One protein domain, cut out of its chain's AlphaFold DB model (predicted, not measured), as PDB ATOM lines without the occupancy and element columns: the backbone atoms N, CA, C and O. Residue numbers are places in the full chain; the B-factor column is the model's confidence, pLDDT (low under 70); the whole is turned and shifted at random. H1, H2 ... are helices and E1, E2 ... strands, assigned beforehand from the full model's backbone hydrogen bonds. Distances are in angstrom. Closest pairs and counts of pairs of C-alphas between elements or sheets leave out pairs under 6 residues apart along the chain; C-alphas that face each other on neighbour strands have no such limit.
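This is residues 4 to 128 and 333 to 350 of the 350 residues of the protein "Exostosin family protein" of Candidatus Campbellbacteria bacterium (UniProt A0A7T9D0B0). A strongly twisted sheet of six parallel strands runs through the model, with H3 along one face and the short H1 on the opposite face. The longest helix, H4, passes close to the sheet but only grazes it, and long loops reach away from the strands. The printed part has 143 residues, with elements in the order E1 H1 E2 E3 H2 H3 E4 E5 E6 H4: six named strands and four named helices, a mixed class, though under half of the residues are in named elements. The sheet's order is E2 E1 E3 E4 E5 E6. The whole is compact, with a radius of gyration of the C-alphas of 14.8 A and spans of 42 by 35 by 31 A.

The sheet's strands are E2, residues 45 to 47; E1, residues 4 to 6, with C-alpha 4 at (171.958, 138.915, 156.763); E3, residues 55 to 61, 16.8 A long; E4, residues 85 to 90, 15.6 A; E5, residues 103 to 107, 12.3 A; and E6, residues 119 to 121. The helices are H1, residues 17 to 22; H2, residues 62 to 65; H3, residues 69 to 82, 20.0 A long; and H4, residues 333 to 349, 24.4 A long, with C-alpha 349 at (162.005, 151.883, 160.016).

E3 and E4 are parallel neighbours at 20 degrees, with N 87 and O 56 2.8 A apart, within hydrogen-bond range. E4 and E5 are parallel too, at 20 degrees, with N 104 and O 86 at 2.8 A. E5 and edge strand E6 stand at 26 degrees, with N 120 and O 105 at 2.8 A. On the other side of E3, E1 stands at 43 degrees to it, with N 57 and O 5 at 2.8 A. E1 and edge strand E2 stand at 57 degrees, with N 4 and O 45 at 2.8 A. H3 is on the sheet at a height of 9.6 A, along the strands at 5 degrees to E4 on the local plane. It lies over E4 and only just over E3, where 3 of its C-alphas fall; the closest C-alphas of H3 and E4, those of Ser 79 and Lys 85, are 6.0 A apart. H1, on the opposite face at a height of 9.4 A, lies over E3, slantwise to the strands at 43 degrees on the local plane; their closest C-alphas, Leu 19 and Pro 59, are 7.0 A apart. E1, H1, E2 and E3, H2 H3, E4 are strand-helix-strand units, two parallel neighbour strands with helices between, each with a right-handed crossover. H2 only grazes the sheet with residues 62 to 64, and H4 with residues 339 to 347. H3 and H4 are apart. Every O i to N i+4 pair is within hydrogen-bond range in H1 and H4, and 9 of 10 in H3; H2 is too short for such a pair, and its one O i to N i+3 pair is within range.

The two C-alphas farthest apart, Phe 33 and Val 81, are 42.1 A apart. Residues 129 to 332 are not printed, and C-alphas 128 and 333 are 10.7 A apart across this cut. The links H1 to E2, E4 to E5 and E5 to E6 are long. The mean pLDDT of the printed part is 90.1, and residues 26 to 35 and 350 are under 70.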
ATOM      1  N   LEU A   4     170.900 138.791 157.757       97.81
ATOM      2  CA  LEU A   4     171.958 138.915 156.763       97.81
ATOM      3  C   LEU A   4     172.040 137.665 155.902       97.81
ATOM      4  O   LEU A   4     172.090 136.546 156.408       97.81
ATOM      5  N   PHE A   5     172.133 137.865 154.594       98.00
ATOM      6  CA  PHE A   5     172.542 136.814 153.672       98.00
ATOM      7  C   PHE A   5     174.048 136.914 153.432       98.00
ATOM      8  O   PHE A   5     174.542 137.980 153.062       98.00
ATOM      9  N   ILE A   6     174.789 135.822 153.624       97.31
ATOM     10  CA  ILE A   6     176.218 135.780 153.287       97.31
ATOM     11  C   ILE A   6     176.339 135.681 151.767       97.31
ATOM     12  O   ILE A   6     175.909 134.692 151.179       97.31
ATOM     13  N   GLY A   7     176.915 136.703 151.134       95.94
ATOM     14  CA  GLY A   7     177.108 136.710 149.687       95.94
ATOM     15  C   GLY A   7     178.113 135.655 149.190       95.94
ATOM     16  O   GLY A   7     178.813 135.037 149.996       95.94
ATOM     17  N   PRO A   8     178.229 135.468 147.860       95.25
ATOM     18  CA  PRO A   8     179.178 134.529 147.265       95.25
ATOM     19  C   PRO A   8     180.622 134.785 147.713       95.25
ATOM     20  O   PRO A   8     181.122 135.908 147.624       95.25
ATOM     21  N   GLU A   9     181.307 133.745 148.172       95.31
ATOM     22  CA  GLU A   9     182.717 133.823 148.555       95.31
ATOM     23  C   GLU A   9     183.638 133.637 147.350       95.31
ATOM     24  O   GLU A   9     183.312 132.944 146.388       95.31
ATOM     25  N   LYS A  10     184.814 134.258 147.418       93.94
ATOM     26  CA  LYS A  10     185.887 134.086 146.449       93.94
ATOM     27  C   LYS A  10     186.903 133.077 146.966       93.94
ATOM     28  O   LYS A  10     187.498 133.266 148.032       93.94
ATOM     29  N   ASP A  11     187.158 132.056 146.159       91.88
ATOM     30  CA  ASP A  11     188.137 131.021 146.470       91.88
ATOM     31  C   ASP A  11     189.532 131.602 146.721       91.88
ATOM     32  O   ASP A  11     190.003 132.515 146.036       91.88
ATOM     33  N   GLY A  12     190.201 131.071 147.745       90.19
ATOM     34  CA  GLY A  12     191.538 131.506 148.152       90.19
ATOM     35  C   GLY A  12     191.592 132.855 148.879       90.19
ATOM     36  O   GLY A  12     192.675 133.261 149.307       90.19
ATOM     37  N   VAL A  13     190.463 133.547 149.076       91.44
ATOM     38  CA  VAL A  13     190.416 134.822 149.803       91.44
ATOM     39  C   VAL A  13     189.889 134.628 151.221       91.44
ATOM     40  O   VAL A  13     188.854 134.019 151.466       91.44
ATOM     41  N   GLY A  14     190.597 135.195 152.199       89.88
ATOM     42  CA  GLY A  14     190.173 135.134 153.593       89.88
ATOM     43  C   GLY A  14     188.858 135.881 153.847       89.88
ATOM     44  O   GLY A  14     188.650 136.983 153.350       89.88
ATOM     45  N   ILE A  15     188.000 135.310 154.693       91.81
ATOM     46  CA  ILE A  15     186.753 135.955 155.143       91.81
ATOM     47  C   ILE A  15     186.950 136.975 156.280       91.81
ATOM     48  O   ILE A  15     187.963 136.949 156.988       91.81
ATOM     49  N   ILE A  16     185.977 137.853 156.508       91.44
ATOM     50  CA  ILE A  16     185.976 138.817 157.611       91.44
ATOM     51  C   ILE A  16     185.983 138.116 158.971       91.44
ATOM     52  O   ILE A  16     185.554 136.973 159.132       91.44
ATOM     53  N   ARG A  17     186.484 138.826 159.982       88.50
ATOM     54  CA  ARG A  17     186.718 138.257 161.312       88.50
ATOM     55  C   ARG A  17     185.436 137.803 162.020       88.50
ATOM     56  O   ARG A  17     185.463 136.744 162.638       88.50
ATOM     57  N   LEU A  18     184.336 138.554 161.901       88.88
ATOM     58  CA  LEU A  18     183.034 138.155 162.457       88.88
ATOM     59  C   LEU A  18     182.537 136.850 161.829       88.88
ATOM     60  O   LEU A  18     182.178 135.926 162.546       88.88
ATOM     61  N   LEU A  19     182.608 136.725 160.501       90.12
ATOM     62  CA  LEU A  19     182.164 135.514 159.813       90.12
ATOM     63  C   LEU A  19     183.041 134.297 160.146       90.12
ATOM     64  O   LEU A  19     182.530 133.196 160.328       90.12
ATOM     65  N   ALA A  20     184.357 134.491 160.286       89.25
ATOM     66  CA  ALA A  20     185.244 133.431 160.763       89.25
ATOM     67  C   ALA A  20     184.846 132.938 162.163       89.25
ATOM     68  O   ALA A  20     184.856 131.734 162.402       89.25
ATOM     69  N   LYS A  21     184.458 133.849 163.067       86.94
ATOM     70  CA  LYS A  21     183.997 133.503 164.417       86.94
ATOM     71  C   LYS A  21     182.661 132.768 164.414       86.94
ATOM     72  O   LYS A  21     182.593 131.713 165.030       86.94
ATOM     73  N   TYR A  22     181.685 133.246 163.645       87.75
ATOM     74  CA  TYR A  22     180.397 132.572 163.442       87.75
ATOM     75  C   TYR A  22     180.556 131.117 162.960       87.75
ATOM     76  O   TYR A  22     179.826 130.224 163.364       87.75
ATOM     77  N   ARG A  23     181.558 130.845 162.113       88.75
ATOM     78  CA  ARG A  23     181.849 129.490 161.605       88.75
ATOM     79  C   ARG A  23     182.752 128.649 162.514       88.75
ATOM     80  O   ARG A  23     183.184 127.577 162.101       88.75
ATOM     81  N   GLY A  24     183.125 129.143 163.696       83.56
ATOM     82  CA  GLY A  24     184.080 128.464 164.579       83.56
ATOM     83  C   GLY A  24     185.497 128.341 163.996       83.56
ATOM     84  O   GLY A  24     186.298 127.532 164.463       83.56
ATOM     85  N   ILE A  25     185.841 129.136 162.976       82.19
ATOM     86  CA  ILE A  25     187.154 129.099 162.330       82.19
ATOM     87  C   ILE A  25     188.145 129.884 163.190       82.19
ATOM     88  O   ILE A  25     188.183 131.120 163.192       82.19
ATOM     89  N   ASN A  26     189.017 129.155 163.884       65.31
ATOM     90  CA  ASN A  26     190.166 129.734 164.570       65.31
ATOM     91  C   ASN A  26     191.234 130.140 163.549       65.31
ATOM     92  O   ASN A  26     192.152 129.384 163.242       65.31
ATOM     93  N   LYS A  27     191.127 131.358 163.007       58.41
ATOM     94  CA  LYS A  27     192.213 131.932 162.209       58.41
ATOM     95  C   LYS A  27     193.451 132.116 163.087       58.41
ATOM     96  O   LYS A  27     193.421 132.888 164.044       58.41
ATOM     97  N   THR A  28     194.558 131.483 162.708       48.09
ATOM     98  CA  THR A  28     195.906 131.869 163.137       48.09
ATOM     99  C   THR A  28     196.194 133.264 162.587       48.09
ATOM    100  O   THR A  28     196.646 133.445 161.458       48.09
ATOM    101  N   SER A  29     195.848 134.292 163.360       52.19
ATOM    102  CA  SER A  29     196.200 135.662 163.008       52.19
ATOM    103  C   SER A  29     197.717 135.822 163.078       52.19
ATOM    104  O   SER A  29     198.346 135.419 164.052       52.19
ATOM    105  N   SER A  30     198.313 136.452 162.064       51.56
ATOM    106  CA  SER A  30     199.704 136.920 162.161       51.56
ATOM    107  C   SER A  30     199.856 138.099 163.133       51.56
ATOM    108  O   SER A  30     200.981 138.432 163.522       51.56
ATOM    109  N   GLN A  31     198.732 138.723 163.516       56.19
ATOM    110  CA  GLN A  31     198.675 139.735 164.561       56.19
ATOM    111  C   GLN A  31     198.698 139.070 165.935       56.19
ATOM    112  O   GLN A  31     197.878 138.202 166.238       56.19
ATOM    113  N   LEU A  32     199.638 139.511 166.761       53.81
ATOM    114  CA  LEU A  32     199.777 139.083 168.146       53.81
ATOM    115  C   LEU A  32     198.826 139.865 169.067       53.81
ATOM    116  O   LEU A  32     198.497 141.014 168.779       53.81
ATOM    117  N   PHE A  33     198.451 139.255 170.197       57.22
ATOM    118  CA  PHE A  33     197.743 139.898 171.325       57.22
ATOM    119  C   PHE A  33     196.339 140.451 171.023       57.22
ATOM    120  O   PHE A  33     195.953 141.514 171.502       57.22
ATOM    121  N   GLN A  34     195.566 139.748 170.190       65.44
ATOM    122  CA  GLN A  34     194.164 140.089 169.927       65.44
ATOM    123  C   GLN A  34     193.228 138.867 169.827       65.44
ATOM    124  O   GLN A  34     192.378 138.854 168.933       65.44
ATOM    125  N   PRO A  35     193.325 137.807 170.654       65.62
ATOM    126  CA  PRO A  35     192.335 136.733 170.645       65.62
ATOM    127  C   PRO A  35     191.038 137.218 171.313       65.62
ATOM    128  O   PRO A  35     190.846 137.091 172.512       65.62
ATOM    129  N   VAL A  36     190.130 137.790 170.527       73.81
ATOM    130  CA  VAL A  36     188.817 138.231 171.028       73.81
ATOM    131  C   VAL A  36     187.773 137.188 170.667       73.81
ATOM    132  O   VAL A  36     187.674 136.814 169.491       73.81
ATOM    133  N   ASN A  37     187.012 136.732 171.661       74.19
ATOM    134  CA  ASN A  37     185.787 135.981 171.437       74.19
ATOM    135  C   ASN A  37     184.612 136.956 171.326       74.19
ATOM    136  O   ASN A  37     184.506 137.873 172.131       74.19
ATOM    137  N   VAL A  38     183.778 136.786 170.308       81.31
ATOM    138  CA  VAL A  38     182.580 137.600 170.094       81.31
ATOM    139  C   VAL A  38     181.453 136.617 169.793       81.31
ATOM    140  O   VAL A  38     181.614 135.879 168.818       81.31
ATOM    141  N   PRO A  39     180.377 136.565 170.600       84.31
ATOM    142  CA  PRO A  39     179.218 135.719 170.322       84.31
ATOM    143  C   PRO A  39     178.447 136.336 169.151       84.31
ATOM    144  O   PRO A  39     177.705 137.303 169.309       84.31
ATOM    145  N   VAL A  40     178.718 135.863 167.935       84.69
ATOM    146  CA  VAL A  40     178.203 136.497 166.709       84.69
ATOM    147  C   VAL A  40     176.707 136.238 166.539       84.69
ATOM    148  O   VAL A  40     175.998 137.065 165.971       84.69
ATOM    149  N   GLU A  41     176.233 135.127 167.092       85.00
ATOM    150  CA  GLU A  41     174.846 134.673 167.085       85.00
ATOM    151  C   GLU A  41     173.903 135.661 167.794       85.00
ATOM    152  O   GLU A  41     172.734 135.759 167.428       85.00
ATOM    153  N   ASP A  42     174.430 136.444 168.742       87.56
ATOM    154  CA  ASP A  42     173.686 137.470 169.481       87.56
ATOM    155  C   ASP A  42     173.677 138.839 168.767       87.56
ATOM    156  O   ASP A  42     172.980 139.763 169.185       87.56
ATOM    157  N   ILE A  43     174.473 139.002 167.702       91.62
ATOM    158  CA  ILE A  43     174.693 140.291 167.023       91.62
ATOM    159  C   ILE A  43     173.808 140.419 165.778       91.62
ATOM    160  O   ILE A  43     173.210 141.470 165.535       91.62
ATOM    161  N   PHE A  44     173.726 139.365 164.969       93.88
ATOM    162  CA  PHE A  44     172.892 139.318 163.770       93.88
ATOM    163  C   PHE A  44     172.450 137.884 163.469       93.88
ATOM    164  O   PHE A  44     173.058 136.916 163.914       93.88
ATOM    165  N   CYS A  45     171.406 137.746 162.654       94.94
ATOM    166  CA  CYS A  45     170.899 136.452 162.208       94.94
ATOM    167  C   CYS A  45     171.338 136.192 160.764       94.94
ATOM    168  O   CYS A  45     171.146 137.053 159.906       94.94
ATOM    169  N   ILE A  46     171.902 135.019 160.474       95.88
ATOM    170  CA  ILE A  46     172.182 134.596 159.096       95.88
ATOM    171  C   ILE A  46     170.973 133.849 158.526       95.88
ATOM    172  O   ILE A  46     170.440 132.950 159.172       95.88
ATOM    173  N   VAL A  47     170.571 134.193 157.302       96.94
ATOM    174  CA  VAL A  47     169.493 133.523 156.557       96.94
ATOM    175  C   VAL A  47     170.017 132.872 155.275       96.94
ATOM    176  O   VAL A  47     171.021 133.302 154.707       96.94
ATOM    177  N   ASN A  48     169.320 131.835 154.802       95.62
ATOM    178  CA  ASN A  48     169.743 131.032 153.646       95.62
ATOM    179  C   ASN A  48     169.314 131.615 152.288       95.62
ATOM    180  O   ASN A  48     169.806 131.172 151.254       95.62
ATOM    181  N   SER A  49     168.396 132.584 152.275       96.25
ATOM    182  CA  SER A  49     167.860 133.210 151.062       96.25
ATOM    183  C   SER A  49     168.031 134.723 151.126       96.25
ATOM    184  O   SER A  49     167.772 135.335 152.162       96.25
ATOM    185  N   ILE A  50     168.429 135.339 150.009       97.06
ATOM    186  CA  ILE A  50     168.554 136.803 149.899       97.06
ATOM    187  C   ILE A  50     167.194 137.481 150.109       97.06
ATOM    188  O   ILE A  50     167.128 138.554 150.703       97.06
ATOM    189  N   SER A  51     166.107 136.845 149.664       96.19
ATOM    190  CA  SER A  51     164.752 137.388 149.805       96.19
ATOM    191  C   SER A  51     164.337 137.566 151.267       96.19
ATOM    192  O   SER A  51     163.623 138.515 151.582       96.19
ATOM    193  N   ASP A  52     164.832 136.702 152.158       96.56
ATOM    194  CA  ASP A  52     164.524 136.734 153.593       96.56
ATOM    195  C   ASP A  52     165.460 137.664 154.386       96.56
ATOM    196  O   ASP A  52     165.280 137.844 155.595       96.56
ATOM    197  N   ALA A  53     166.484 138.224 153.732       97.88
ATOM    198  CA  ALA A  53     167.490 139.072 154.355       97.88
ATOM    199  C   ALA A  53     167.100 140.554 154.329       97.88
ATOM    200  O   ALA A  53     166.478 141.047 153.384       97.88
ATOM    201  N   ASP A  54     167.554 141.296 155.335       98.00
ATOM    202  CA  ASP A  54     167.511 142.758 155.354       98.00
ATOM    203  C   ASP A  54     168.652 143.339 154.497       98.00
ATOM    204  O   ASP A  54     168.473 144.331 153.788       98.00
ATOM    205  N   ALA A  55     169.822 142.691 154.517       98.06
ATOM    206  CA  ALA A  55     171.012 143.117 153.782       98.06
ATOM    207  C   ALA A  55     171.896 141.941 153.334       98.06
ATOM    208  O   ALA A  55     171.847 140.836 153.883       98.06
ATOM    209  N   ILE A  56     172.752 142.206 152.347       98.31
ATOM    210  CA  ILE A  56     173.781 141.279 151.871       98.31
ATOM    211  C   ILE A  56     175.067 141.547 152.659       98.31
ATOM    212  O   ILE A  56     175.592 142.658 152.639       98.31
ATOM    213  N   LEU A  57     175.612 140.539 153.334       97.69
ATOM    214  CA  LEU A  57     176.912 140.620 153.989       97.69
ATOM    215  C   LEU A  57     178.017 140.259 152.995       97.69
ATOM    216  O   LEU A  57     178.078 139.131 152.502       97.69
ATOM    217  N   PHE A  58     178.920 141.204 152.740       97.25
ATOM    218  CA  PHE A  58     180.121 140.957 151.954       97.25
ATOM    219  C   PHE A  58     181.146 140.176 152.804       97.25
ATOM    220  O   PHE A  58     181.588 140.679 153.842       97.25
ATOM    221  N   PRO A  59     181.540 138.953 152.410       95.62
ATOM    222  CA  PRO A  59     182.235 138.025 153.292       95.62
ATOM    223  C   PRO A  59     183.733 138.303 153.419       95.62
ATOM    224  O   PRO A  59     184.359 137.722 154.300       95.62
ATOM    225  N   HIS A  60     184.325 139.174 152.597       94.69
ATOM    226  CA  HIS A  60     185.768 139.451 152.578       94.69
ATOM    227  C   HIS A  60     186.101 140.871 153.040       94.69
ATOM    228  O   HIS A  60     185.264 141.768 152.998       94.69
ATOM    229  N   ASP A  61     187.349 141.108 153.449       93.31
ATOM    230  CA  ASP A  61     187.826 142.489 153.526       93.31
ATOM    231  C   ASP A  61     187.953 143.052 152.105       93.31
ATOM    232  O   ASP A  61     188.600 142.446 151.244       93.31
ATOM    233  N   TYR A  62     187.357 144.217 151.854       94.44
ATOM    234  CA  TYR A  62     187.347 144.829 150.527       94.44
ATOM    235  C   TYR A  62     188.762 145.014 149.956       94.44
ATOM    236  O   TYR A  62     188.984 144.848 148.759       94.44
ATOM    237  N   ALA A  63     189.765 145.297 150.796       92.00
ATOM    238  CA  ALA A  63     191.136 145.495 150.339       92.00
ATOM    239  C   ALA A  63     191.762 144.238 149.714       92.00
ATOM    240  O   ALA A  63     192.725 144.376 148.954       92.00
ATOM    241  N   SER A  64     191.248 143.046 150.032       92.06
ATOM    242  CA  SER A  64     191.704 141.766 149.477       92.06
ATOM    243  C   SER A  64     191.173 141.491 148.069       92.06
ATOM    244  O   SER A  64     191.773 140.699 147.352       92.06
ATOM    245  N   VAL A  65     190.088 142.157 147.666       92.94
ATOM    246  CA  VAL A  65     189.379 141.925 146.391       92.94
ATOM    247  C   VAL A  65     189.173 143.200 145.573       92.94
ATOM    248  O   VAL A  65     188.575 143.167 144.511       92.94
ATOM    249  N   LYS A  66     189.721 144.333 146.021       92.75
ATOM    250  CA  LYS A  66     189.564 145.668 145.414       92.75
ATOM    251  C   LYS A  66     189.936 145.807 143.926       92.75
ATOM    252  O   LYS A  66     189.686 146.865 143.367       92.75
ATOM    253  N   ASN A  67     190.651 144.835 143.360       93.06
ATOM    254  CA  ASN A  67     191.105 144.837 141.965       93.06
ATOM    255  C   ASN A  67     190.337 143.799 141.124       93.06
ATOM    256  O   ASN A  67     190.744 143.504 140.006       93.06
ATOM    257  N   ASP A  68     189.320 143.168 141.703       94.12
ATOM    258  CA  ASP A  68     188.501 142.158 141.053       94.12
ATOM    259  C   ASP A  68     187.135 142.757 140.730       94.12
ATOM    260  O   ASP A  68     186.175 142.647 141.499       94.12
ATOM    261  N   ASP A  69     187.093 143.463 139.604       93.69
ATOM    262  CA  ASP A  69     185.913 144.206 139.175       93.69
ATOM    263  C   ASP A  69     184.735 143.267 138.869       93.69
ATOM    264  O   ASP A  69     183.596 143.615 139.174       93.69
ATOM    265  N   ASP A  70     184.995 142.054 138.370       94.56
ATOM    266  CA  ASP A  70     183.961 141.051 138.078       94.56
ATOM    267  C   ASP A  70     183.297 140.538 139.364       94.56
ATOM    268  O   ASP A  70     182.066 140.421 139.462       94.56
ATOM    269  N   PHE A  71     184.104 140.270 140.395       95.19
ATOM    270  CA  PHE A  71     183.588 139.868 141.698       95.19
ATOM    271  C   PHE A  71     182.777 140.993 142.349       95.19
ATOM    272  O   PHE A  71     181.689 140.748 142.867       95.19
ATOM    273  N   ILE A  72     183.250 142.239 142.273       94.50
ATOM    274  CA  ILE A  72     182.517 143.412 142.774       94.50
ATOM    275  C   ILE A  72     181.203 143.609 141.998       94.50
ATOM    276  O   ILE A  72     180.151 143.805 142.611       94.50
ATOM    277  N   ALA A  73     181.225 143.493 140.668       95.00
ATOM    278  CA  ALA A  73     180.048 143.643 139.812       95.00
ATOM    279  C   ALA A  73     178.962 142.597 140.108       95.00
ATOM    280  O   ALA A  73     177.770 142.899 140.039       95.00
ATOM    281  N   THR A  74     179.357 141.383 140.508       95.56
ATOM    282  CA  THR A  74     178.414 140.344 140.952       95.56
ATOM    283  C   THR A  74     177.578 140.824 142.142       95.56
ATOM    284  O   THR A  74     176.367 140.617 142.173       95.56
ATOM    285  N   TYR A  75     178.196 141.517 143.100       96.62
ATOM    286  CA  TYR A  75     177.501 142.047 144.272       96.62
ATOM    287  C   TYR A  75     176.622 143.255 143.955       96.62
ATOM    288  O   TYR A  75     175.514 143.334 144.482       96.62
ATOM    289  N   GLU A  76     177.068 144.156 143.076       96.25
ATOM    290  CA  GLU A  76     176.226 145.258 142.584       96.25
ATOM    291  C   GLU A  76     174.950 144.706 141.935       96.25
ATOM    292  O   GLU A  76     173.848 145.109 142.303       96.25
ATOM    293  N   LYS A  77     175.080 143.688 141.073       96.38
ATOM    294  CA  LYS A  77     173.932 143.020 140.447       96.38
ATOM    295  C   LYS A  77     173.000 142.371 141.476       96.38
ATOM    296  O   LYS A  77     171.785 142.492 141.350       96.38
ATOM    297  N   LEU A  78     173.536 141.683 142.487       96.19
ATOM    298  CA  LEU A  78     172.718 141.088 143.555       96.19
ATOM    299  C   LEU A  78     171.968 142.159 144.357       96.19
ATOM    300  O   LEU A  78     170.776 142.008 144.617       96.19
ATOM    301  N   SER A  79     172.651 143.246 144.715       97.19
ATOM    302  CA  SER A  79     172.047 144.391 145.401       97.19
ATOM    303  C   SER A  79     170.910 145.002 144.583       97.19
ATOM    304  O   SER A  79     169.846 145.265 145.136       97.19
ATOM    305  N   GLU A  80     171.115 145.207 143.280       96.75
ATOM    306  CA  GLU A  80     170.107 145.772 142.374       96.75
ATOM    307  C   GLU A  80     168.895 144.844 142.206       96.75
ATOM    308  O   GLU A  80     167.762 145.285 142.379       96.75
ATOM    309  N   VAL A  81     169.116 143.553 141.931       97.31
ATOM    310  CA  VAL A  81     168.035 142.577 141.683       97.31
ATOM    311  C   VAL A  81     167.135 142.391 142.903       97.31
ATOM    312  O   VAL A  81     165.918 142.311 142.759       97.31
ATOM    313  N   TYR A  82     167.717 142.318 144.101       97.06
ATOM    314  CA  TYR A  82     166.960 142.087 145.334       97.06
ATOM    315  C   TYR A  82     166.607 143.378 146.083       97.06
ATOM    316  O   TYR A  82     165.926 143.320 147.110       97.06
ATOM    317  N   ASN A  83     167.067 144.534 145.590       96.00
ATOM    318  CA  ASN A  83     166.960 145.834 146.248       96.00
ATOM    319  C   ASN A  83     167.443 145.797 147.716       96.00
ATOM    320  O   ASN A  83     166.758 146.248 148.634       96.00
ATOM    321  N   LYS A  84     168.621 145.204 147.953       96.50
ATOM    322  CA  LYS A  84     169.218 145.052 149.293       96.50
ATOM    323  C   LYS A  84     170.546 145.783 149.370       96.50
ATOM    324  O   LYS A  84     171.368 145.666 148.468       96.50
ATOM    325  N   LYS A  85     170.789 146.492 150.474       97.62
ATOM    326  CA  LYS A  85     172.098 147.109 150.720       97.62
ATOM    327  C   LYS A  85     173.161 146.047 150.984       97.62
ATOM    328  O   LYS A  85     172.872 144.994 151.554       97.62
ATOM    329  N   ILE A  86     174.404 146.372 150.649       98.19
ATOM    330  CA  ILE A  86     175.574 145.538 150.937       98.19
ATOM    331  C   ILE A  86     176.281 146.071 152.189       98.19
ATOM    332  O   ILE A  86     176.623 147.249 152.253       98.19
ATOM    333  N   ILE A  87     176.549 145.223 153.178       98.00
ATOM    334  CA  ILE A  87     177.399 145.556 154.328       98.00
ATOM    335  C   ILE A  87     178.819 145.092 154.028       98.00
ATOM    336  O   ILE A  87     179.065 143.901 153.842       98.00
ATOM    337  N   VAL A  88     179.757 146.038 153.984       97.00
ATOM    338  CA  VAL A  88     181.118 145.814 153.484       97.00
ATOM    339  C   VAL A  88     182.138 146.195 154.540       97.00
ATOM    340  O   VAL A  88     182.149 147.328 155.011       97.00
ATOM    341  N   PHE A  89     183.050 145.283 154.865       95.00
ATOM    342  CA  PHE A  89     184.184 145.581 155.736       95.00
ATOM    343  C   PHE A  89     185.384 146.051 154.908       95.00
ATOM    344  O   PHE A  89     185.831 145.377 153.982       95.00
ATOM    345  N   SER A  90     185.929 147.211 155.263       93.00
ATOM    346  CA  SER A  90     187.173 147.771 154.736       93.00
ATOM    347  C   SER A  90     188.085 148.127 155.913       93.00
ATOM    348  O   SER A  90     188.359 149.293 156.206       93.00
ATOM    349  N   VAL A  91     188.517 147.107 156.653       87.12
ATOM    350  CA  VAL A  91     189.252 147.237 157.921       87.12
ATOM    351  C   VAL A  91     190.764 147.240 157.693       87.12
ATOM    352  O   VAL A  91     191.525 146.511 158.329       87.12
ATOM    353  N   SER A  92     191.213 148.085 156.762       82.50
ATOM    354  CA  SER A  92     192.618 148.203 156.372       82.50
ATOM    355  C   SER A  92     193.252 149.509 156.859       82.50
ATOM    356  O   SER A  92     192.583 150.528 157.002       82.50
ATOM    357  N   ASP A  93     194.580 149.513 157.006       82.06
ATOM    358  CA  ASP A  93     195.359 150.728 157.301       82.06
ATOM    359  C   ASP A  93     195.376 151.740 156.137       82.06
ATOM    360  O   ASP A  93     195.953 152.821 156.244       82.06
ATOM    361  N   ARG A  94     194.797 151.388 154.985       80.62
ATOM    362  CA  ARG A  94     194.767 152.228 153.790       80.62
ATOM    363  C   ARG A  94     193.396 152.879 153.641       80.62
ATOM    364  O   ARG A  94     192.371 152.213 153.729       80.62
ATOM    365  N   ASP A  95     193.417 154.161 153.294       81.12
ATOM    366  CA  ASP A  95     192.255 154.927 152.836       81.12
ATOM    367  C   ASP A  95     191.868 154.462 151.417       81.12
ATOM    368  O   ASP A  95     192.310 155.029 150.414       81.12
ATOM    369  N   ILE A  96     191.158 153.329 151.334       85.19
ATOM    370  CA  ILE A  96     190.716 152.708 150.078       85.19
ATOM    371  C   ILE A  96     189.302 153.189 149.750       85.19
ATOM    372  O   ILE A  96     188.402 153.169 150.592       85.19
ATOM    373  N   PHE A  97     189.101 153.585 148.493       86.94
ATOM    374  CA  PHE A  97     187.776 153.863 147.955       86.94
ATOM    375  C   PHE A  97     187.032 152.542 147.731       86.94
ATOM    376  O   PHE A  97     187.525 151.676 147.008       86.94
ATOM    377  N   VAL A  98     185.853 152.396 148.334       88.62
ATOM    378  CA  VAL A  98     184.966 151.246 148.117       88.62
ATOM    379  C   VAL A  98     183.976 151.595 147.006       88.62
ATOM    380  O   VAL A  98     183.344 152.648 147.071       88.62
ATOM    381  N   LEU A  99     183.896 150.753 145.972       86.75
ATOM    382  CA  LEU A  99     183.187 151.046 144.717       86.75
ATOM    383  C   LEU A  99     181.686 150.719 144.732       86.75
ATOM    384  O   LEU A  99     181.013 150.969 143.738       86.75
ATOM    385  N   PHE A 100     181.154 150.199 145.838       90.56
ATOM    386  CA  PHE A 100     179.743 149.832 145.909       90.56
ATOM    387  C   PHE A 100     178.819 151.054 145.982       90.56
ATOM    388  O   PHE A 100     179.033 151.943 146.813       90.56
ATOM    389  N   LYS A 101     177.770 151.082 145.152       88.19
ATOM    390  CA  LYS A 101     176.798 152.189 145.098       88.19
ATOM    391  C   LYS A 101     175.798 152.128 146.247       88.19
ATOM    392  O   LYS A 101     175.527 153.143 146.883       88.19
ATOM    393  N   ASN A 102     175.266 150.938 146.524       94.81
ATOM    394  CA  ASN A 102     174.232 150.710 147.533       94.81
ATOM    395  C   ASN A 102     174.788 149.921 148.726       94.81
ATOM    396  O   ASN A 102     174.405 148.780 148.984       94.81
ATOM    397  N   ALA A 103     175.740 150.519 149.442       96.88
ATOM    398  CA  ALA A 103     176.441 149.840 150.526       96.88
ATOM    399  C   ALA A 103     176.573 150.676 151.793       96.88
ATOM    400  O   ALA A 103     176.669 151.901 151.738       96.88
ATOM    401  N   ILE A 104     176.650 149.975 152.921       97.62
ATOM    402  CA  ILE A 104     177.119 150.470 154.213       97.62
ATOM    403  C   ILE A 104     178.547 149.955 154.395       97.62
ATOM    404  O   ILE A 104     178.799 148.750 154.361       97.62
ATOM    405  N   ILE A 105     179.493 150.872 154.567       97.06
ATOM    406  CA  ILE A 105     180.923 150.569 154.595       97.06
ATOM    407  C   ILE A 105     181.429 150.692 156.029       97.06
ATOM    408  O   ILE A 105     181.496 151.782 156.587       97.06
ATOM    409  N   LEU A 106     181.852 149.576 156.605       96.50
ATOM    410  CA  LEU A 106     182.440 149.495 157.935       96.50
ATOM    411  C   LEU A 106     183.965 149.570 157.819       96.50
ATOM    412  O   LEU A 106     184.592 148.686 157.232       96.50
ATOM    413  N   ARG A 107     184.585 150.621 158.358       94.00
ATOM    414  CA  ARG A 107     186.034 150.872 158.226       94.00
ATOM    415  C   ARG A 107     186.678 151.230 159.555       94.00
ATOM    416  O   ARG A 107     186.076 151.897 160.380       94.00
ATOM    417  N   THR A 108     187.918 150.808 159.774       91.88
ATOM    418  CA  THR A 108     188.664 151.125 161.008       91.88
ATOM    419  C   THR A 108     189.331 152.495 160.969       91.88
ATOM    420  O   THR A 108     189.768 152.994 162.002       91.88
ATOM    421  N   SER A 109     189.462 153.096 159.783       90.69
ATOM    422  CA  SER A 109     190.122 154.387 159.624       90.69
ATOM    423  C   SER A 109     189.527 155.205 158.486       90.69
ATOM    424  O   SER A 109     189.174 154.666 157.439       90.69
ATOM    425  N   ALA A 110     189.441 156.515 158.702       92.38
ATOM    426  CA  ALA A 110     189.070 157.511 157.706       92.38
ATOM    427  C   ALA A 110     189.685 158.863 158.083       92.38
ATOM    428  O   ALA A 110     190.196 159.045 159.191       92.38
ATOM    429  N   TYR A 111     189.622 159.815 157.158       95.00
ATOM    430  CA  TYR A 111     189.853 161.225 157.454       95.00
ATOM    431  C   TYR A 111     188.501 161.926 157.497       95.00
ATOM    432  O   TYR A 111     187.703 161.721 156.584       95.00
ATOM    433  N   ARG A 112     188.251 162.755 158.513       95.12
ATOM    434  CA  ARG A 112     186.954 163.411 158.745       95.12
ATOM    435  C   ARG A 112     186.403 164.102 157.494       95.12
ATOM    436  O   ARG A 112     185.283 163.826 157.089       95.12
ATOM    437  N   TYR A 113     187.230 164.881 156.796       94.31
ATOM    438  CA  TYR A 113     186.857 165.572 155.550       94.31
ATOM    439  C   TYR A 113     186.630 164.662 154.324       94.31
ATOM    440  O   TYR A 113     186.268 165.148 153.253       94.31
ATOM    441  N   LYS A 114     186.890 163.354 154.433       93.31
ATOM    442  CA  LYS A 114     186.626 162.352 153.386       93.31
ATOM    443  C   LYS A 114     185.527 161.359 153.760       93.31
ATOM    444  O   LYS A 114     185.158 160.554 152.903       93.31
ATOM    445  N   LEU A 115     185.072 161.370 155.013       92.69
ATOM    446  CA  LEU A 115     184.083 160.424 155.506       92.69
ATOM    447  C   LEU A 115     182.756 160.655 154.781       92.69
ATOM    448  O   LEU A 115     182.297 161.790 154.650       92.69
ATOM    449  N   ARG A 116     182.150 159.575 154.291       93.12
ATOM    450  CA  ARG A 116     180.855 159.621 153.599       93.12
ATOM    451  C   ARG A 116     179.733 159.233 154.542       93.12
ATOM    452  O   ARG A 116     179.953 158.511 155.503       93.12
ATOM    453  N   SER A 117     178.512 159.637 154.209       93.44
ATOM    454  CA  SER A 117     177.315 159.309 154.990       93.44
ATOM    455  C   SER A 117     177.028 157.808 155.096       93.44
ATOM    456  O   SER A 117     176.350 157.381 156.023       93.44
ATOM    457  N   ASN A 118     177.537 157.001 154.163       95.00
ATOM    458  CA  ASN A 118     177.400 155.548 154.175       95.00
ATOM    459  C   ASN A 118     178.619 154.817 154.770       95.00
ATOM    460  O   ASN A 118     178.679 153.589 154.713       95.00
ATOM    461  N   GLU A 119     179.596 155.549 155.309       95.50
ATOM    462  CA  GLU A 119     180.777 154.997 155.972       95.50
ATOM    463  C   GLU A 119     180.639 155.114 157.493       95.50
ATOM    464  O   GLU A 119     180.433 156.198 158.030       95.50
ATOM    465  N   ILE A 120     180.809 153.994 158.196       96.44
ATOM    466  CA  ILE A 120     180.774 153.924 159.658       96.44
ATOM    467  C   ILE A 120     182.155 153.508 160.157       96.44
ATOM    468  O   ILE A 120     182.741 152.523 159.690       96.44
ATOM    469  N   ILE A 121     182.672 154.261 161.128       96.25
ATOM    470  CA  ILE A 121     183.937 153.939 161.780       96.25
ATOM    471  C   ILE A 121     183.708 152.860 162.827       96.25
ATOM    472  O   ILE A 121     182.898 153.029 163.735       96.25
ATOM    473  N   VAL A 122     184.444 151.756 162.705       95.50
ATOM    474  CA  VAL A 122     184.355 150.621 163.626       95.50
ATOM    475  C   VAL A 122     185.555 150.536 164.555       95.50
ATOM    476  O   VAL A 122     186.694 150.787 164.152       95.50
ATOM    477  N   ALA A 123     185.303 150.140 165.805       93.69
ATOM    478  CA  ALA A 123     186.372 149.830 166.739       93.69
ATOM    479  C   ALA A 123     187.197 148.629 166.225       93.69
ATOM    480  O   ALA A 123     186.633 147.646 165.722       93.69
ATOM    481  N   PRO A 124     188.537 148.672 166.327       90.62
ATOM    482  CA  PRO A 124     189.368 147.530 165.990       90.62
ATOM    483  C   PRO A 124     189.110 146.385 166.975       90.62
ATOM    484  O   PRO A 124     188.795 146.599 168.144       90.62
ATOM    485  N   PHE A 125     189.306 145.148 166.521       88.12
ATOM    486  CA  PHE A 125     189.239 143.989 167.406       88.12
ATOM    487  C   PHE A 125     190.441 143.959 168.350       88.12
ATOM    488  O   PHE A 125     191.494 143.422 168.001       88.12
ATOM    489  N   ILE A 126     190.269 144.501 169.551       89.25
ATOM    490  CA  ILE A 126     191.277 144.459 170.608       89.25
ATOM    491  C   ILE A 126     190.794 143.648 171.806       89.25
ATOM    492  O   ILE A 126     189.594 143.550 172.066       89.25
ATOM    493  N   GLU A 127     191.741 143.042 172.514       89.56
ATOM    494  CA  GLU A 127     191.466 142.364 173.776       89.56
ATOM    495  C   GLU A 127     191.157 143.363 174.890       89.56
ATOM    496  O   GLU A 127     191.591 144.519 174.863       89.56
ATOM    497  N   ASP A 128     190.422 142.900 175.894       93.19
ATOM    498  CA  ASP A 128     190.229 143.674 177.106       93.19
ATOM    499  C   ASP A 128     191.458 143.541 178.013       93.19
ATOM    500  O   ASP A 128     191.552 142.638 178.845       93.19
ATOM    501  N   GLU A 333     182.528 142.768 171.417       91.19
ATOM    502  CA  GLU A 333     181.196 142.184 171.642       91.19
ATOM    503  C   GLU A 333     180.090 143.245 171.790       91.19
ATOM    504  O   GLU A 333     179.073 143.174 171.104       91.19
ATOM    505  N   LYS A 334     180.312 144.274 172.615       94.38
ATOM    506  CA  LYS A 334     179.354 145.366 172.822       94.38
ATOM    507  C   LYS A 334     179.267 146.286 171.613       94.38
ATOM    508  O   LYS A 334     178.164 146.604 171.179       94.38
ATOM    509  N   PHE A 335     180.411 146.643 171.032       96.31
ATOM    510  CA  PHE A 335     180.493 147.518 169.867       96.31
ATOM    511  C   PHE A 335     179.644 146.991 168.710       96.31
ATOM    512  O   PHE A 335     178.803 147.708 168.168       96.31
ATOM    513  N   TYR A 336     179.842 145.721 168.341       95.19
ATOM    514  CA  TYR A 336     179.108 145.133 167.228       95.19
ATOM    515  C   TYR A 336     177.636 144.884 167.574       95.19
ATOM    516  O   TYR A 336     176.798 145.103 166.706       95.19
ATOM    517  N   ALA A 337     177.293 144.521 168.815       95.12
ATOM    518  CA  ALA A 337     175.892 144.412 169.231       95.12
ATOM    519  C   ALA A 337     175.135 145.748 169.074       95.12
ATOM    520  O   ALA A 337     174.059 145.777 168.479       95.12
ATOM    521  N   ILE A 338     175.726 146.860 169.532       96.88
ATOM    522  CA  ILE A 338     175.158 148.210 169.371       96.88
ATOM    523  C   ILE A 338     175.026 148.553 167.882       96.88
ATOM    524  O   ILE A 338     173.934 148.880 167.418       96.88
ATOM    525  N   LEU A 339     176.115 148.404 167.118       97.19
ATOM    526  CA  LEU A 339     176.148 148.722 165.691       97.19
ATOM    527  C   LEU A 339     175.056 147.982 164.909       97.19
ATOM    528  O   LEU A 339     174.295 148.599 164.169       97.19
ATOM    529  N   PHE A 340     174.968 146.659 165.050       97.00
ATOM    530  CA  PHE A 340     174.017 145.857 164.282       97.00
ATOM    531  C   PHE A 340     172.568 146.032 164.754       97.00
ATOM    532  O   PHE A 340     171.654 145.913 163.936       97.00
ATOM    533  N   SER A 341     172.341 146.380 166.025       96.38
ATOM    534  CA  SER A 341     171.016 146.775 166.519       96.38
ATOM    535  C   SER A 341     170.542 148.097 165.901       96.38
ATOM    536  O   SER A 341     169.383 148.219 165.496       96.38
ATOM    537  N   GLU A 342     171.430 149.085 165.781       95.94
ATOM    538  CA  GLU A 342     171.120 150.356 165.113       95.94
ATOM    539  C   GLU A 342     170.854 150.158 163.626       95.94
ATOM    540  O   GLU A 342     169.874 150.686 163.102       95.94
ATOM    541  N   LEU A 343     171.673 149.338 162.959       96.56
ATOM    542  CA  LEU A 343     171.430 148.969 161.570       96.56
ATOM    543  C   LEU A 343     170.065 148.288 161.419       96.56
ATOM    544  O   LEU A 343     169.284 148.722 160.583       96.56
ATOM    545  N   ALA A 344     169.726 147.296 162.252       96.44
ATOM    546  CA  ALA A 344     168.405 146.657 162.222       96.44
ATOM    547  C   ALA A 344     167.267 147.685 162.305       96.44
ATOM    548  O   ALA A 344     166.349 147.659 161.494       96.44
ATOM    549  N   THR A 345     167.380 148.643 163.227       95.38
ATOM    550  CA  THR A 345     166.390 149.717 163.382       95.38
ATOM    551  C   THR A 345     166.272 150.557 162.109       95.38
ATOM    552  O   THR A 345     165.161 150.836 161.668       95.38
ATOM    553  N   GLN A 346     167.394 150.918 161.479       93.00
ATOM    554  CA  GLN A 346     167.401 151.669 160.218       93.00
ATOM    555  C   GLN A 346     166.760 150.889 159.061       93.00
ATOM    556  O   GLN A 346     166.040 151.485 158.269       93.00
ATOM    557  N   PHE A 347     166.997 149.576 158.967       92.94
ATOM    558  CA  PHE A 347     166.405 148.723 157.928       92.94
ATOM    559  C   PHE A 347     164.918 148.428 158.149       92.94
ATOM    560  O   PHE A 347     164.223 148.130 157.187       92.94
ATOM    561  N   HIS A 348     164.429 148.462 159.392       91.44
ATOM    562  CA  HIS A 348     163.026 148.160 159.711       91.44
ATOM    563  C   HIS A 348     162.139 149.409 159.811       91.44
ATOM    564  O   HIS A 348     160.918 149.276 159.819       91.44
ATOM    565  N   SER A 349     162.734 150.605 159.900       85.31
ATOM    566  CA  SER A 349     162.005 151.883 160.016       85.31
ATOM    567  C   SER A 349     161.902 152.668 158.703       85.31
ATOM    568  O   SER A 349     161.139 153.632 158.645       85.31
ATOM    569  N   GLY A 350     162.699 152.313 157.692       61.88
ATOM    570  CA  GLY A 350     162.677 152.900 156.348       61.88
ATOM    571  C   GLY A 350     162.191 151.889 155.330       61.88
ATOM    572  O   GLY A 350     161.567 152.339 154.344       61.88
TER     573      GLY A 350